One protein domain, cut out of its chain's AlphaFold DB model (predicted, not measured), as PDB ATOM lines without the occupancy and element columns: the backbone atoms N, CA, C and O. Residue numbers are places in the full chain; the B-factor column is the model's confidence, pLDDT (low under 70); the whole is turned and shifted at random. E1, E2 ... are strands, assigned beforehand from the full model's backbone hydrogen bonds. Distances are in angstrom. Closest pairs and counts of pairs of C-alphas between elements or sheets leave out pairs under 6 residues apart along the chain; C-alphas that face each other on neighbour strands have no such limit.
ATOM      1  N   GLU A  89      25.171 -14.052 421.095       85.00
ATOM      2  CA  GLU A  89      24.832 -13.648 422.458       85.00
ATOM      3  C   GLU A  89      25.923 -12.732 423.012       85.00
ATOM      4  O   GLU A  89      27.114 -12.916 422.747       85.00
ATOM      5  N   TYR A  90      25.507 -11.743 423.794       83.62
ATOM      6  CA  TYR A  90      26.397 -10.863 424.541       83.62
ATOM      7  C   TYR A  90      26.269 -11.217 426.015       83.62
ATOM      8  O   TYR A  90      25.150 -11.385 426.497       83.62
ATOM      9  N   ARG A  91      27.395 -11.370 426.718       85.31
ATOM     10  CA  ARG A  91      27.394 -11.735 428.137       85.31
ATOM     11  C   ARG A  91      28.258 -10.809 428.975       85.31
ATOM     12  O   ARG A  91      29.271 -10.304 428.490       85.31
ATOM     13  N   SER A  92      27.842 -10.594 430.218       87.38
ATOM     14  CA  SER A  92      28.628  -9.875 431.222       87.38
ATOM     15  C   SER A  92      29.815 -10.729 431.702       87.38
ATOM     16  O   SER A  92      29.831 -11.941 431.457       87.38
ATOM     17  N   PRO A  93      30.787 -10.152 432.435       80.94
ATOM     18  CA  PRO A  93      31.844 -10.916 433.105       80.94
ATOM     19  C   PRO A  93      31.304 -11.989 434.065       80.94
ATOM     20  O   PRO A  93      31.956 -13.001 434.291       80.94
ATOM     21  N   GLU A  94      30.091 -11.790 434.590       82.31
ATOM     22  CA  GLU A  94      29.378 -12.721 435.479       82.31
ATOM     23  C   GLU A  94      28.633 -13.833 434.709       82.31
ATOM     24  O   GLU A  94      27.968 -14.672 435.309       82.31
ATOM     25  N   GLY A  95      28.710 -13.847 433.374       78.75
ATOM     26  CA  GLY A  95      28.127 -14.885 432.518       78.75
ATOM     27  C   GLY A  95      26.647 -14.701 432.164       78.75
ATOM     28  O   GLY A  95      26.107 -15.533 431.426       78.75
ATOM     29  N   LYS A  96      25.998 -13.623 432.623       85.00
ATOM     30  CA  LYS A  96      24.579 -13.319 432.352       85.00
ATOM     31  C   LYS A  96      24.372 -12.803 430.933       85.00
ATOM     32  O   LYS A  96      25.259 -12.141 430.396       85.00
ATOM     33  N   LEU A  97      23.215 -13.092 430.333       86.06
ATOM     34  CA  LEU A  97      22.845 -12.557 429.021       86.06
ATOM     35  C   LEU A  97      22.646 -11.043 429.120       86.06
ATOM     36  O   LEU A  97      22.023 -10.562 430.059       86.06
ATOM     37  N   VAL A  98      23.177 -10.301 428.150       86.06
ATOM     38  CA  VAL A  98      23.100  -8.842 428.088       86.06
ATOM     39  C   VAL A  98      22.474  -8.422 426.764       86.06
ATOM     40  O   VAL A  98      22.922  -8.820 425.690       86.06
ATOM     41  N   GLU A  99      21.467  -7.560 426.823       85.88
ATOM     42  CA  GLU A  99      20.779  -7.040 425.645       85.88
ATOM     43  C   GLU A  99      20.981  -5.539 425.477       85.88
ATOM     44  O   GLU A  99      21.109  -4.770 426.435       85.88
ATOM     45  N   ARG A 100      20.973  -5.097 424.218       83.38
ATOM     46  CA  ARG A 100      21.108  -3.685 423.872       83.38
ATOM     47  C   ARG A 100      19.727  -3.052 423.730       83.38
ATOM     48  O   ARG A 100      19.043  -3.292 422.738       83.38
ATOM     49  N   ARG A 101      19.342  -2.188 424.670       81.38
ATOM     50  CA  ARG A 101      18.022  -1.532 424.687       81.38
ATOM     51  C   ARG A 101      18.107  -0.020 424.864       81.38
ATOM     52  O   ARG A 101      19.119   0.521 425.304       81.38
ATOM     53  N   TYR A 102      17.036   0.673 424.484       82.12
ATOM     54  CA  TYR A 102      16.895   2.110 424.709       82.12
ATOM     55  C   TYR A 102      16.213   2.364 426.053       82.12
ATOM     56  O   TYR A 102      15.120   1.856 426.285       82.12
ATOM     57  N   ILE A 103      16.838   3.164 426.918       76.31
ATOM     58  CA  ILE A 103      16.358   3.442 428.275       76.31
ATOM     59  C   ILE A 103      16.070   4.932 428.447       76.31
ATOM     60  O   ILE A 103      16.826   5.802 427.996       76.31
ATOM     61  N   GLY A 104      14.968   5.210 429.144       76.81
ATOM     62  CA  GLY A 104      14.563   6.542 429.569       76.81
ATOM     63  C   GLY A 104      13.961   7.418 428.461       76.81
ATOM     64  O   GLY A 104      13.972   7.066 427.278       76.81
ATOM     65  N   PRO A 105      13.453   8.608 428.830       71.81
ATOM     66  CA  PRO A 105      12.729   9.496 427.917       71.81
ATOM     67  C   PRO A 105      13.606  10.038 426.777       71.81
ATOM     68  O   PRO A 105      13.111  10.311 425.688       71.81
ATOM     69  N   LYS A 106      14.925  10.135 426.995       75.56
ATOM     70  CA  LYS A 106      15.902  10.555 425.977       75.56
ATOM     71  C   LYS A 106      16.384   9.412 425.067       75.56
ATOM     72  O   LYS A 106      17.246   9.658 424.230       75.56
ATOM     73  N   LYS A 107      15.856   8.187 425.220       79.19
ATOM     74  CA  LYS A 107      16.250   6.985 424.459       79.19
ATOM     75  C   LYS A 107      17.773   6.830 424.374       79.19
ATOM     76  O   LYS A 107      18.334   6.757 423.280       79.19
ATOM     77  N   ARG A 108      18.459   6.781 425.524       81.50
ATOM     78  CA  ARG A 108      19.890   6.437 425.510       81.50
ATOM     79  C   ARG A 108      20.042   4.940 425.309       81.50
ATOM     80  O   ARG A 108      19.245   4.161 425.820       81.50
ATOM     81  N   LEU A 109      21.062   4.551 424.567       81.19
ATOM     82  CA  LEU A 109      21.382   3.154 424.340       81.19
ATOM     83  C   LEU A 109      22.162   2.609 425.546       81.19
ATOM     84  O   LEU A 109      23.149   3.220 425.945       81.19
ATOM     85  N   ALA A 110      21.733   1.481 426.101       84.75
ATOM     86  CA  ALA A 110      22.395   0.818 427.218       84.75
ATOM     87  C   ALA A 110      22.430  -0.699 427.003       84.75
ATOM     88  O   ALA A 110      21.576  -1.260 426.308       84.75
ATOM     89  N   TRP A 111      23.432  -1.336 427.595       85.81
ATOM     90  CA  TRP A 111      23.556  -2.783 427.665       85.81
ATOM     91  C   TRP A 111      23.102  -3.231 429.039       85.81
ATOM     92  O   TRP A 111      23.631  -2.736 430.032       85.81
ATOM     93  N   VAL A 112      22.102  -4.100 429.095       87.25
ATOM     94  CA  VAL A 112      21.476  -4.492 430.357       87.25
ATOM     95  C   VAL A 112      21.363  -5.995 430.447       87.25
ATOM     96  O   VAL A 112      20.966  -6.625 429.470       87.25
ATOM     97  N   ASP A 113      21.732  -6.541 431.600       87.94
ATOM     98  CA  ASP A 113      21.501  -7.947 431.899       87.94
ATOM     99  C   ASP A 113      20.055  -8.236 432.334       87.94
ATOM    100  O   ASP A 113      19.208  -7.342 432.426       87.94
ATOM    101  N   GLU A 114      19.776  -9.514 432.575       86.38
ATOM    102  CA  GLU A 114      18.467 -10.014 433.012       86.38
ATOM    103  C   GLU A 114      17.997  -9.386 434.337       86.38
ATOM    104  O   GLU A 114      16.803  -9.140 434.504       86.38
ATOM    105  N   ASP A 115      18.925  -9.022 435.227       84.81
ATOM    106  CA  ASP A 115      18.631  -8.398 436.523       84.81
ATOM    107  C   ASP A 115      18.418  -6.878 436.422       84.81
ATOM    108  O   ASP A 115      18.166  -6.196 437.418       84.81
ATOM    109  N   GLY A 116      18.523  -6.308 435.219       81.88
ATOM    110  CA  GLY A 116      18.362  -4.877 434.999       81.88
ATOM    111  C   GLY A 116      19.634  -4.058 435.231       81.88
ATOM    112  O   GLY A 116      19.579  -2.829 435.118       81.88
ATOM    113  N   ARG A 117      20.778  -4.696 435.506       86.69
ATOM    114  CA  ARG A 117      22.059  -4.021 435.729       86.69
ATOM    115  C   ARG A 117      22.682  -3.599 434.406       86.69
ATOM    116  O   ARG A 117      22.742  -4.351 433.435       86.69
ATOM    117  N   GLU A 118      23.168  -2.363 434.378       89.44
ATOM    118  CA  GLU A 118      23.827  -1.801 433.206       89.44
ATOM    119  C   GLU A 118      25.309  -2.176 433.164       89.44
ATOM    120  O   GLU A 118      26.030  -2.034 434.152       89.44
ATOM    121  N   TRP A 119      25.768  -2.591 431.986       85.25
ATOM    122  CA  TRP A 119      27.157  -2.949 431.721       85.25
ATOM    123  C   TRP A 119      27.789  -1.987 430.720       85.25
ATOM    124  O   TRP A 119      27.128  -1.469 429.812       85.25
ATOM    125  N   LYS A 120      29.095  -1.743 430.868       83.81
ATOM    126  CA  LYS A 120      29.850  -0.980 429.874       83.81
ATOM    127  C   LYS A 120      30.145  -1.871 428.662       83.81
ATOM    128  O   LYS A 120      30.404  -3.058 428.846       83.81
ATOM    129  N   PRO A 121      30.129  -1.337 427.426       81.50
ATOM    130  CA  PRO A 121      30.408  -2.122 426.221       81.50
ATOM    131  C   PRO A 121      31.735  -2.891 426.248       81.50
ATOM    132  O   PRO A 121      31.840  -3.928 425.601       81.50
ATOM    133  N   GLU A 122      32.741  -2.372 426.955       82.12
ATOM    134  CA  GLU A 122      34.086  -2.945 427.048       82.12
ATOM    135  C   GLU A 122      34.137  -4.198 427.931       82.12
ATOM    136  O   GLU A 122      34.971  -5.069 427.696       82.12
ATOM    137  N   ASP A 123      33.216  -4.311 428.891       83.38
ATOM    138  CA  ASP A 123      33.144  -5.427 429.842       83.38
ATOM    139  C   ASP A 123      32.339  -6.614 429.278       83.38
ATOM    140  O   ASP A 123      32.224  -7.662 429.908       83.38
ATOM    141  N   ILE A 124      31.745  -6.455 428.092       84.12
ATOM    142  CA  ILE A 124      30.827  -7.429 427.499       84.12
ATOM    143  C   ILE A 124      31.575  -8.335 426.526       84.12
ATOM    144  O   ILE A 124      32.129  -7.884 425.521       84.12
ATOM    145  N   GLN A 125      31.496  -9.643 426.767       86.56
ATOM    146  CA  GLN A 125      32.095 -10.654 425.907       86.56
ATOM    147  C   GLN A 125      31.040 -11.241 424.951       86.56
ATOM    148  O   GLN A 125      30.036 -11.806 425.396       86.56
ATOM    149  N   PRO A 126      31.239 -11.142 423.626       83.94
ATOM    150  CA  PRO A 126      30.376 -11.807 422.660       83.94
ATOM    151  C   PRO A 126      30.739 -13.286 422.499       83.94
ATOM    152  O   PRO A 126      31.918 -13.658 422.434       83.94
ATOM    153  N   PHE A 127      29.700 -14.110 422.366       81.44
ATOM    154  CA  PHE A 127      29.772 -15.545 422.114       81.44
ATOM    155  C   PHE A 127      28.988 -15.913 420.852       81.44
ATOM    156  O   PHE A 127      27.876 -15.433 420.613       81.44
ATOM    157  N   GLN A 128      29.569 -16.802 420.054       79.19
ATOM    158  CA  GLN A 128      28.852 -17.531 419.019       79.19
ATOM    159  C   GLN A 128      28.207 -18.763 419.651       79.19
ATOM    160  O   GLN A 128      28.894 -19.537 420.320       79.19
ATOM    161  N   VAL A 129      26.904 -18.938 419.430       77.25
ATOM    162  CA  VAL A 129      26.187 -20.158 419.816       77.25
ATOM    163  C   VAL A 129      26.213 -21.112 418.625       77.25
ATOM    164  O   VAL A 129      25.784 -20.745 417.528       77.25
ATOM    165  N   LEU A 130      26.781 -22.298 418.824       74.81
ATOM    166  CA  LEU A 130      26.853 -23.351 417.817       74.81
ATOM    167  C   LEU A 130      25.546 -24.172 417.795       74.81
ATOM    168  O   LEU A 130      24.749 -24.080 418.732       74.81
ATOM    169  N   PRO A 131      25.280 -24.952 416.727       66.31
ATOM    170  CA  PRO A 131      24.048 -25.742 416.613       66.31
ATOM    171  C   PRO A 131      23.839 -26.759 417.744       66.31
ATOM    172  O   PRO A 131      22.702 -27.066 418.077       66.31
ATOM    173  N   ASP A 132      24.926 -27.243 418.346       69.81
ATOM    174  CA  ASP A 132      24.947 -28.156 419.498       69.81
ATOM    175  C   ASP A 132      24.717 -27.444 420.850       69.81
ATOM    176  O   ASP A 132      24.789 -28.062 421.908       69.81
ATOM    177  N   GLY A 133      24.461 -26.131 420.836       73.38
ATOM    178  CA  GLY A 133      24.261 -25.313 422.033       73.38
ATOM    179  C   GLY A 133      25.555 -24.893 422.737       73.38
ATOM    180  O   GLY A 133      25.500 -24.112 423.695       73.38
ATOM    181  N   THR A 134      26.721 -25.342 422.262       76.12
ATOM    182  CA  THR A 134      28.007 -24.911 422.810       76.12
ATOM    183  C   THR A 134      28.281 -23.448 422.461       76.12
ATOM    184  O   THR A 134      27.763 -22.880 421.493       76.12
ATOM    185  N   ARG A 135      29.082 -22.790 423.305       80.94
ATOM    186  CA  ARG A 135      29.375 -21.359 423.197       80.94
ATOM    187  C   ARG A 135      30.856 -21.161 422.963       80.94
ATOM    188  O   ARG A 135      31.676 -21.600 423.763       80.94
ATOM    189  N   LYS A 136      31.196 -20.433 421.903       80.75
ATOM    190  CA  LYS A 136      32.579 -20.080 421.582       80.75
ATOM    191  C   LYS A 136      32.777 -18.569 421.710       80.75
ATOM    192  O   LYS A 136      32.043 -17.824 421.053       80.75
ATOM    193  N   PRO A 137      33.732 -18.085 422.523       82.31
ATOM    194  CA  PRO A 137      34.020 -16.659 422.593       82.31
ATOM    195  C   PRO A 137      34.556 -16.180 421.244       82.31
ATOM    196  O   PRO A 137      35.360 -16.858 420.597       82.31
ATOM    197  N   ILE A 138      34.112 -15.003 420.810       80.94
ATOM    198  CA  ILE A 138      34.533 -14.414 419.537       80.94
ATOM    199  C   ILE A 138      35.073 -13.002 419.738       80.94
ATOM    200  O   ILE A 138      34.657 -12.269 420.631       80.94
TER     201      ILE A 138
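Overview. This is residues 89 to 138 of the 260 residues of an uncharacterized protein of Thaumarchaeota archaeon (UniProt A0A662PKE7). Two small antiparallel sheets are set end to end in a rod: three strands, E1, E4 and E5, make one end, and the hairpin E2 and E3 makes the other. The printed part has 50 residues and no named helix; its strands run E1, E2, E3, E4, E5 along the chain. The larger sheet has the order E1 - E4 - E5. The class is all strand, though under half of the residues, 23 of 50, are in named elements. The whole is only just loose, close to compact, with a radius of gyration of the C-alphas of 12.1 A and spans of 40 by 19 by 18 A.

Along the chain. E4, residues 125 to 129, is 12.7 A long. E1, residues 89 to 91, is 6.5 A long and begins at C-alpha 89 (24.832, -13.648, 422.458). E5, residues 135 to 137, is 6.6 A long and ends at C-alpha 137 (34.020, -16.659, 422.593). E2, residues 98 to 103, is 14.0 A long; E3, residues 108 to 113, is 15.8 A long.

Arrangement. E4 is the inner strand, with staggered pairing: residues 125 to 127 pair with E1 and 127 to 129 with E5. N 91 and O 125 are 3.0 A apart; N 128 and O 136 are 2.9 A apart. E4 and E5 form a hairpin. In the hairpin E2 and E3, N 101 and O 110 are 2.9 A apart. The closest C-alphas of E1 and E2 are those of Arg 91 and Val 98, 5.2 A apart. E3 and E4 are apart.

Size, cuts and confidence. The C-alphas of Pro 105 and Asp 132, the two farthest apart, are 40.5 A apart. The link E3 to E4 is long, 11 residues; in it residues 118 to 119 pair antiparallel with residues 111 to 112 of E3. The printed part has no cut. Its mean pLDDT is 81.7, and residues 131 to 132 are under 70.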